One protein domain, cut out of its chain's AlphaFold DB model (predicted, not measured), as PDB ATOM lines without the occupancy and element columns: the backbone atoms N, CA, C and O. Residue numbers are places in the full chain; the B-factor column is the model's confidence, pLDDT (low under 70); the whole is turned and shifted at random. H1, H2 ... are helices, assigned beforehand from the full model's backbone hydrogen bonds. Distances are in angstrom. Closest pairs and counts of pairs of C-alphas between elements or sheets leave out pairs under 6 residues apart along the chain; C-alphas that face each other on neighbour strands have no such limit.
ATOM      1  N   SER A  13      64.526-179.564  -3.257       77.88
ATOM      2  CA  SER A  13      63.562-180.654  -3.100       77.88
ATOM      3  C   SER A  13      62.513-180.362  -2.031       77.88
ATOM      4  O   SER A  13      61.330-180.541  -2.278       77.88
ATOM      5  N   ALA A  14      62.910-179.822  -0.881       76.81
ATOM      6  CA  ALA A  14      61.993-179.619   0.233       76.81
ATOM      7  C   ALA A  14      61.001-178.470  -0.031       76.81
ATOM      8  O   ALA A  14      59.846-178.534   0.386       76.81
ATOM      9  N   GLN A  15      61.409-177.440  -0.783       79.25
ATOM     10  CA  GLN A  15      60.472-176.421  -1.273       79.25
ATOM     11  C   GLN A  15      59.496-177.004  -2.302       79.25
ATOM     12  O   GLN A  15      58.301-176.713  -2.249       79.25
ATOM     13  N   ARG A  16      59.992-177.846  -3.219       83.06
ATOM     14  CA  ARG A  16      59.168-178.521  -4.226       83.06
ATOM     15  C   ARG A  16      58.126-179.438  -3.588       83.06
ATOM     16  O   ARG A  16      56.964-179.346  -3.966       83.06
ATOM     17  N   ASP A  17      58.501-180.237  -2.593       83.75
ATOM     18  CA  ASP A  17      57.588-181.155  -1.899       83.75
ATOM     19  C   ASP A  17      56.438-180.404  -1.218       83.75
ATOM     20  O   ASP A  17      55.277-180.813  -1.266       83.75
ATOM     21  N   VAL A  18      56.752-179.255  -0.621       84.50
ATOM     22  CA  VAL A  18      55.770-178.393   0.037       84.50
ATOM     23  C   VAL A  18      54.848-177.720  -0.985       84.50
ATOM     24  O   VAL A  18      53.627-177.764  -0.819       84.50
ATOM     25  N   ARG A  19      55.383-177.213  -2.103       83.81
ATOM     26  CA  ARG A  19      54.565-176.712  -3.224       83.81
ATOM     27  C   ARG A  19      53.662-177.791  -3.811       83.81
ATOM     28  O   ARG A  19      52.491-177.539  -4.083       83.81
ATOM     29  N   GLU A  20      54.176-179.000  -3.977       87.50
ATOM     30  CA  GLU A  20      53.423-180.127  -4.510       87.50
ATOM     31  C   GLU A  20      52.313-180.563  -3.544       87.50
ATOM     32  O   GLU A  20      51.180-180.796  -3.967       87.50
ATOM     33  N   ALA A  21      52.585-180.611  -2.239       87.81
ATOM     34  CA  ALA A  21      51.562-180.866  -1.231       87.81
ATOM     35  C   ALA A  21      50.436-179.820  -1.292       87.81
ATOM     36  O   ALA A  21      49.255-180.182  -1.259       87.81
ATOM     37  N   PHE A  22      50.791-178.546  -1.462       85.75
ATOM     38  CA  PHE A  22      49.833-177.454  -1.611       85.75
ATOM     39  C   PHE A  22      48.989-177.570  -2.883       85.75
ATOM     40  O   PHE A  22      47.766-177.457  -2.801       85.75
ATOM     41  N   ARG A  23      49.604-177.875  -4.038       86.25
ATOM     42  CA  ARG A  23      48.872-178.114  -5.297       86.25
ATOM     43  C   ARG A  23      47.863-179.246  -5.166       86.25
ATOM     44  O   ARG A  23      46.742-179.155  -5.657       86.25
ATOM     45  N   HIS A  24      48.233-180.289  -4.434       90.00
ATOM     46  CA  HIS A  24      47.352-181.418  -4.158       90.00
ATOM     47  C   HIS A  24      46.330-181.150  -3.050       90.00
ATOM     48  O   HIS A  24      45.632-182.082  -2.648       90.00
ATOM     49  N   LEU A  25      46.216-179.909  -2.562       88.19
ATOM     50  CA  LEU A  25      45.296-179.484  -1.504       88.19
ATOM     51  C   LEU A  25      45.497-180.256  -0.195       88.19
ATOM     52  O   LEU A  25      44.548-180.421   0.581       88.19
ATOM     53  N   LYS A  26      46.706-180.771   0.043       88.44
ATOM     54  CA  LYS A  26      47.040-181.423   1.305       88.44
ATOM     55  C   LYS A  26      47.155-180.356   2.400       88.44
ATOM     56  O   LYS A  26      47.611-179.242   2.123       88.44
ATOM     57  N   PRO A  27      46.757-180.672   3.637       86.00
ATOM     58  CA  PRO A  27      47.125-179.840   4.765       86.00
ATOM     59  C   PRO A  27      48.648-179.817   4.913       86.00
ATOM     60  O   PRO A  27      49.312-180.840   4.747       86.00
ATOM     61  N   VAL A  28      49.197-178.643   5.218       85.44
ATOM     62  CA  VAL A  28      50.632-178.438   5.443       85.44
ATOM     63  C   VAL A  28      50.800-177.684   6.752       85.44
ATOM     64  O   VAL A  28      50.150-176.658   6.967       85.44
ATOM     65  N   ALA A  29      51.684-178.201   7.598       83.88
ATOM     66  CA  ALA A  29      52.068-177.617   8.869       83.88
ATOM     67  C   ALA A  29      53.590-177.457   8.934       83.88
ATOM     68  O   ALA A  29      54.332-178.267   8.378       83.88
ATOM     69  N   ALA A  30      54.049-176.417   9.618       81.19
ATOM     70  CA  ALA A  30      55.453-176.134   9.851       81.19
ATOM     71  C   ALA A  30      55.646-175.597  11.271       81.19
ATOM     72  O   ALA A  30      54.863-174.784  11.747       81.19
ATOM     73  N   VAL A  31      56.721-176.024  11.935       79.69
ATOM     74  CA  VAL A  31      57.070-175.610  13.301       79.69
ATOM     75  C   VAL A  31      58.520-175.122  13.321       79.69
ATOM     76  O   VAL A  31      59.366-175.644  12.590       79.69
ATOM     77  N   GLY A  32      58.819-174.106  14.136       79.12
ATOM     78  CA  GLY A  32      60.183-173.595  14.328       79.12
ATOM     79  C   GLY A  32      60.865-173.171  13.020       79.12
ATOM     80  O   GLY A  32      60.323-172.380  12.252       79.12
ATOM     81  N   GLY A  33      62.050-173.716  12.729       70.94
ATOM     82  CA  GLY A  33      62.800-173.414  11.499       70.94
ATOM     83  C   GLY A  33      62.084-173.807  10.196       70.94
ATOM     84  O   GLY A  33      62.368-173.236   9.144       70.94
ATOM     85  N   GLY A  34      61.101-174.716  10.252       72.44
ATOM     86  CA  GLY A  34      60.289-175.106   9.093       72.44
ATOM     87  C   GLY A  34      59.398-173.980   8.560       72.44
ATOM     88  O   GLY A  34      59.023-174.004   7.388       72.44
ATOM     89  N   ARG A  35      59.104-172.954   9.377       72.81
ATOM     90  CA  ARG A  35      58.313-171.783   8.961       72.81
ATOM     91  C   ARG A  35      58.942-171.074   7.756       72.81
ATOM     92  O   ARG A  35      58.240-170.680   6.826       72.81
ATOM     93  N   LEU A  36      60.272-170.972   7.743       69.31
ATOM     94  CA  LEU A  36      61.041-170.328   6.673       69.31
ATOM     95  C   LEU A  36      60.925-171.080   5.344       69.31
ATOM     96  O   LEU A  36      60.905-170.466   4.281       69.31
ATOM     97  N   LEU A  37      60.795-172.407   5.401       72.44
ATOM     98  CA  LEU A  37      60.602-173.246   4.224       72.44
ATOM     99  C   LEU A  37      59.227-173.016   3.602       72.44
ATOM    100  O   LEU A  37      59.129-172.858   2.390       72.44
ATOM    101  N   THR A  38      58.180-172.939   4.422       68.62
ATOM    102  CA  THR A  38      56.831-172.617   3.943       68.62
ATOM    103  C   THR A  38      56.741-171.194   3.395       68.62
ATOM    104  O   THR A  38      56.161-170.997   2.337       68.62
ATOM    105  N   ILE A  39      57.388-170.213   4.031       67.62
ATOM    106  CA  ILE A  39      57.438-168.830   3.524       67.62
ATOM    107  C   ILE A  39      58.181-168.757   2.182       67.62
ATOM    108  O   ILE A  39      57.740-168.065   1.274       67.62
ATOM    109  N   ALA A  40      59.278-169.500   2.018       63.50
ATOM    110  CA  ALA A  40      60.008-169.552   0.749       63.50
ATOM    111  C   ALA A  40      59.266-170.348  -0.346       63.50
ATOM    112  O   ALA A  40      59.494-170.146  -1.542       63.50
ATOM    113  N   ALA A  41      58.385-171.273   0.044       69.00
ATOM    114  CA  ALA A  41      57.624-172.100  -0.883       69.00
ATOM    115  C   ALA A  41      56.400-171.379  -1.472       69.00
ATOM    116  O   ALA A  41      55.998-171.739  -2.580       69.00
ATOM    117  N   TYR A  42      55.836-170.376  -0.788       69.62
ATOM    118  CA  TYR A  42      54.549-169.765  -1.140       69.62
ATOM    119  C   TYR A  42      54.605-168.232  -1.250       69.62
ATOM    120  O   TYR A  42      55.340-167.596  -0.497       69.62
ATOM    121  N   PRO A  43      53.781-167.602  -2.111       60.16
ATOM    122  CA  PRO A  43      53.524-166.166  -2.019       60.16
ATOM    123  C   PRO A  43      52.886-165.811  -0.659       60.16
ATOM    124  O   PRO A  43      52.112-166.618  -0.133       60.16
ATOM    125  N   PRO A  44      53.136-164.612  -0.101       55.28
ATOM    126  CA  PRO A  44      52.667-164.217   1.233       55.28
ATOM    127  C   PRO A  44      51.145-164.351   1.443       55.28
ATOM    128  O   PRO A  44      50.724-164.766   2.520       55.28
ATOM    129  N   ASP A  45      50.322-164.142   0.410       54.69
ATOM    130  CA  ASP A  45      48.856-164.313   0.492       54.69
ATOM    131  C   ASP A  45      48.386-165.778   0.470       54.69
ATOM    132  O   ASP A  45      47.272-166.105   0.883       54.69
ATOM    133  N   SER A  46      49.236-166.703   0.024       54.03
ATOM    134  CA  SER A  46      48.931-168.144   0.014       54.03
ATOM    135  C   SER A  46      49.151-168.798   1.385       54.03
ATOM    136  O   SER A  46      48.673-169.909   1.635       54.03
ATOM    137  N   ALA A  47      49.844-168.102   2.294       53.66
ATOM    138  CA  ALA A  47      50.169-168.576   3.635       53.66
ATOM    139  C   ALA A  47      48.961-168.625   4.585       53.66
ATOM    140  O   ALA A  47      49.043-169.293   5.612       53.66
ATOM    141  N   GLN A  48      47.825-168.011   4.219       54.06
ATOM    142  CA  GLN A  48      46.611-167.906   5.048       54.06
ATOM    143  C   GLN A  48      46.040-169.239   5.553       54.06
ATOM    144  O   GLN A  48      45.130-169.242   6.377       54.06
ATOM    145  N   ARG A  49      46.529-170.381   5.063       58.59
ATOM    146  CA  ARG A  49      46.078-171.691   5.533       58.59
ATOM    147  C   ARG A  49      47.206-172.686   5.819       58.59
ATOM    148  O   ARG A  49      46.947-173.859   6.053       58.59
ATOM    149  N   VAL A  50      48.469-172.287   5.790       65.00
ATOM    150  CA  VAL A  50      49.535-173.173   6.282       65.00
ATOM    151  C   VAL A  50      49.581-173.019   7.799       65.00
ATOM    152  O   VAL A  50      49.625-171.897   8.293       65.00
ATOM    153  N   ALA A  51      49.533-174.120   8.549       66.31
ATOM    154  CA  ALA A  51      49.650-174.048  10.003       66.31
ATOM    155  C   ALA A  51      51.123-173.811  10.357       66.31
ATOM    156  O   ALA A  51      51.934-174.728  10.306       66.31
ATOM    157  N   VAL A  52      51.488-172.560  10.623       68.62
ATOM    158  CA  VAL A  52      52.881-172.144  10.864       68.62
ATOM    159  C   VAL A  52      53.178-172.062  12.375       68.62
ATOM    160  O   VAL A  52      54.338-172.062  12.783       68.62
ATOM    161  N   ASP A  53      52.150-172.030  13.232       72.31
ATOM    162  CA  ASP A  53      52.289-171.924  14.690       72.31
ATOM    163  C   ASP A  53      52.163-173.265  15.430       72.31
ATOM    164  O   ASP A  53      51.262-174.016  15.071       72.31
ATOM    165  N   PRO A  54      53.005-173.581  16.443       74.50
ATOM    166  CA  PRO A  54      52.807-174.738  17.323       74.50
ATOM    167  C   PRO A  54      51.357-174.971  17.768       74.50
ATOM    168  O   PRO A  54      50.891-176.110  17.743       74.50
ATOM    169  N   ASP A  55      50.634-173.909  18.120       77.25
ATOM    170  CA  ASP A  55      49.234-173.996  18.539       77.25
ATOM    171  C   ASP A  55      48.326-174.419  17.368       77.25
ATOM    172  O   ASP A  55      47.584-175.401  17.443       77.25
ATOM    173  N   ALA A  56      48.496-173.782  16.206       72.94
ATOM    174  CA  ALA A  56      47.781-174.131  14.978       72.94
ATOM    175  C   ALA A  56      48.118-175.549  14.472       72.94
ATOM    176  O   ALA A  56      47.265-176.226  13.897       72.94
ATOM    177  N   VAL A  57      49.347-176.025  14.683       79.19
ATOM    178  CA  VAL A  57      49.750-177.401  14.354       79.19
ATOM    179  C   VAL A  57      49.094-178.412  15.295       79.19
ATOM    180  O   VAL A  57      48.765-179.512  14.863       79.19
ATOM    181  N   THR A  58      48.869-178.053  16.556       81.56
ATOM    182  CA  THR A  58      48.288-178.971  17.546       81.56
ATOM    183  C   THR A  58      46.763-179.019  17.464       81.56
ATOM    184  O   THR A  58      46.177-180.078  17.673       81.56
ATOM    185  N   HIS A  59      46.115-177.906  17.107       78.44
ATOM    186  CA  HIS A  59      44.653-177.795  17.106       78.44
ATOM    187  C   HIS A  59      44.037-177.748  15.704       78.44
ATOM    188  O   HIS A  59      43.129-178.515  15.402       78.44
ATOM    189  N   THR A  60      44.538-176.894  14.809       78.12
ATOM    190  CA  THR A  60      43.926-176.682  13.482       78.12
ATOM    191  C   THR A  60      44.327-177.749  12.465       78.12
ATOM    192  O   THR A  60      43.526-178.153  11.623       78.12
ATOM    193  N   PHE A  61      45.572-178.222  12.514       80.56
ATOM    194  CA  PHE A  61      46.070-179.206  11.554       80.56
ATOM    195  C   PHE A  61      45.374-180.581  11.650       80.56
ATOM    196  O   PHE A  61      45.079-181.139  10.591       80.56
ATOM    197  N   PRO A  62      45.041-181.130  12.839       82.19
ATOM    198  CA  PRO A  62      44.238-182.351  12.945       82.19
ATOM    199  C   PRO A  62      42.838-182.223  12.330       82.19
ATOM    200  O   PRO A  62      42.402-183.128  11.617       82.19
ATOM    201  N   ASP A  63      42.162-181.090  12.529       82.94
ATOM    202  CA  ASP A  63      40.855-180.826  11.911       82.94
ATOM    203  C   ASP A  63      40.957-180.818  10.382       82.94
ATOM    204  O   ASP A  63      40.137-181.399   9.663       82.94
ATOM    205  N   ASP A  64      42.005-180.180   9.870       82.44
ATOM    206  CA  ASP A  64      42.298-180.109   8.446       82.44
ATOM    207  C   ASP A  64      42.714-181.473   7.857       82.44
ATOM    208  O   ASP A  64      42.340-181.790   6.722       82.44
ATOM    209  N   LEU A  65      43.407-182.321   8.628       82.38
ATOM    210  CA  LEU A  65      43.659-183.726   8.286       82.38
ATOM    211  C   LEU A  65      42.350-184.518   8.181       82.38
ATOM    212  O   LEU A  65      42.157-185.243   7.202       82.38
ATOM    213  N   GLY A  66      41.427-184.329   9.129       82.88
ATOM    214  CA  GLY A  66      40.104-184.963   9.128       82.88
ATOM    215  C   GLY A  66      39.260-184.618   7.894       82.88
ATOM    216  O   GLY A  66      38.419-185.404   7.465       82.88
ATOM    217  N   ARG A  67      39.531-183.475   7.253       81.81
ATOM    218  CA  ARG A  67      38.862-183.031   6.016       81.81
ATOM    219  C   ARG A  67      39.441-183.641   4.736       81.81
ATOM    220  O   ARG A  67      38.906-183.376   3.657       81.81
ATOM    221  N   HIS A  68      40.512-184.439   4.819       81.38
ATOM    222  CA  HIS A  68      41.241-185.097   3.719       81.38
ATOM    223  C   HIS A  68      41.913-184.147   2.698       81.38
ATOM    224  O   HIS A  68      43.039-184.410   2.259       81.38
ATOM    225  N   ARG A  69      41.257-183.047   2.295       86.38
ATOM    226  CA  ARG A  69      41.757-182.006   1.381       86.38
ATOM    227  C   ARG A  69      41.184-180.629   1.707       86.38
ATOM    228  O   ARG A  69      39.982-180.478   1.921       86.38
ATOM    229  N   ILE A  70      42.007-179.590   1.585       85.19
ATOM    230  CA  ILE A  70      41.603-178.201   1.834       85.19
ATOM    231  C   ILE A  70      41.042-177.567   0.560       85.19
ATOM    232  O   ILE A  70      41.678-176.747  -0.099       85.19
ATOM    233  N   ARG A  71      39.814-177.960   0.199       86.31
ATOM    234  CA  ARG A  71      39.143-177.557  -1.056       86.31
ATOM    235  C   ARG A  71      39.040-176.046  -1.253       86.31
ATOM    236  O   ARG A  71      39.055-175.583  -2.389       86.31
ATOM    237  N   ALA A  72      38.990-175.286  -0.164       83.38
ATOM    238  CA  ALA A  72      38.940-173.833  -0.206       83.38
ATOM    239  C   ALA A  72      40.195-173.193  -0.844       83.38
ATOM    240  O   ALA A  72      40.161-172.011  -1.173       83.38
ATOM    241  N   ARG A  73      41.299-173.945  -1.018       82.38
ATOM    242  CA  ARG A  73      42.545-173.495  -1.673       82.38
ATOM    243  C   ARG A  73      42.619-173.826  -3.164       82.38
ATOM    244  O   ARG A  73      43.664-173.609  -3.761       82.38
ATOM    245  N   LYS A  74      41.556-174.362  -3.779       85.00
ATOM    246  CA  LYS A  74      41.586-174.796  -5.189       85.00
ATOM    247  C   LYS A  74      42.147-173.735  -6.136       85.00
ATOM    248  O   LYS A  74      43.034-174.058  -6.910       85.00
ATOM    249  N   GLN A  75      41.666-172.497  -6.035       83.12
ATOM    250  CA  GLN A  75      42.133-171.414  -6.902       83.12
ATOM    251  C   GLN A  75      43.617-171.102  -6.658       83.12
ATOM    252  O   GLN A  75      44.421-171.156  -7.576       83.12
ATOM    253  N   GLN A  76      44.014-170.950  -5.390       81.69
ATOM    254  CA  GLN A  76      45.410-170.703  -4.999       81.69
ATOM    255  C   GLN A  76      46.370-171.819  -5.447       81.69
ATOM    256  O   GLN A  76      47.531-171.561  -5.744       81.69
ATOM    257  N   ALA A  77      45.905-173.070  -5.473       83.44
ATOM    258  CA  ALA A  77      46.682-174.213  -5.942       83.44
ATOM    259  C   ALA A  77      46.912-174.192  -7.462       83.44
ATOM    260  O   ALA A  77      47.962-174.647  -7.911       83.44
ATOM    261  N   VAL A  78      45.948-173.674  -8.231       83.75
ATOM    262  CA  VAL A  78      46.059-173.481  -9.687       83.75
ATOM    263  C   VAL A  78      46.985-172.311 -10.007       83.75
ATOM    264  O   VAL A  78      47.806-172.415 -10.912       83.75
ATOM    265  N   ASP A  79      46.898-171.238  -9.224       82.00
ATOM    266  CA  ASP A  79      47.678-170.016  -9.433       82.00
ATOM    267  C   ASP A  79      49.149-170.156  -8.984       82.00
ATOM    268  O   ASP A  79      49.958-169.249  -9.181       82.00
ATOM    269  N   LEU A  80      49.516-171.288  -8.367       76.56
ATOM    270  CA  LEU A  80      50.868-171.528  -7.880       76.56
ATOM    271  C   LEU A  80      51.827-171.792  -9.062       76.56
ATOM    272  O   LEU A  80      51.655-172.797  -9.760       76.56
TER     273      LEU A  80
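Overview. This is residues 13 to 80 of the 82 residues of an uncharacterized protein of Burkholderia pyrrocinia (UniProt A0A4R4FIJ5). Four short helices make a rough ring round a middle of links: H4 alone on one side, H2, H1 and H5 on the other, with H3 over the face away from H1. The printed part has 68 residues, five helices in order H1 to H5 and no named strand: all helix. It is compact, radius of gyration of the C-alphas 11.0 A, spanning 28 by 26 by 21 A.

Arrangement. H4, residues 54 to 66, touches no helix. H1, residues 13 to 23, touches H2, residues 34 to 41, closest at C-alphas 15 and 41, 5.2 A. H1 and H5, residues 71 to 78, only just touch, with 3 pairs of C-alphas within 8 A, closest 23 and 77, 4.5 A. H3, residues 44 to 49, is close to but not clearly touching H5, closest C-alphas 46 and 76, 6.6 A. Every O i to N i+4 pair is within hydrogen-bond range in H1 and H2, 6 of 9 in H4, 2 of 4 in H5, and 0 of 2 in H3, with 1 of 3 O i to N i+3.

Along the chain. H4 spans 18.3 A, H1 15.1 A. H1 begins at C-alpha 13 (63.562, -180.654, -3.100); H5 ends at C-alpha 78 (46.059, -173.481, -9.687).

Size, cuts and confidence. The printed part has no cut. Residues 36 and 38 to 52 have pLDDT under 70.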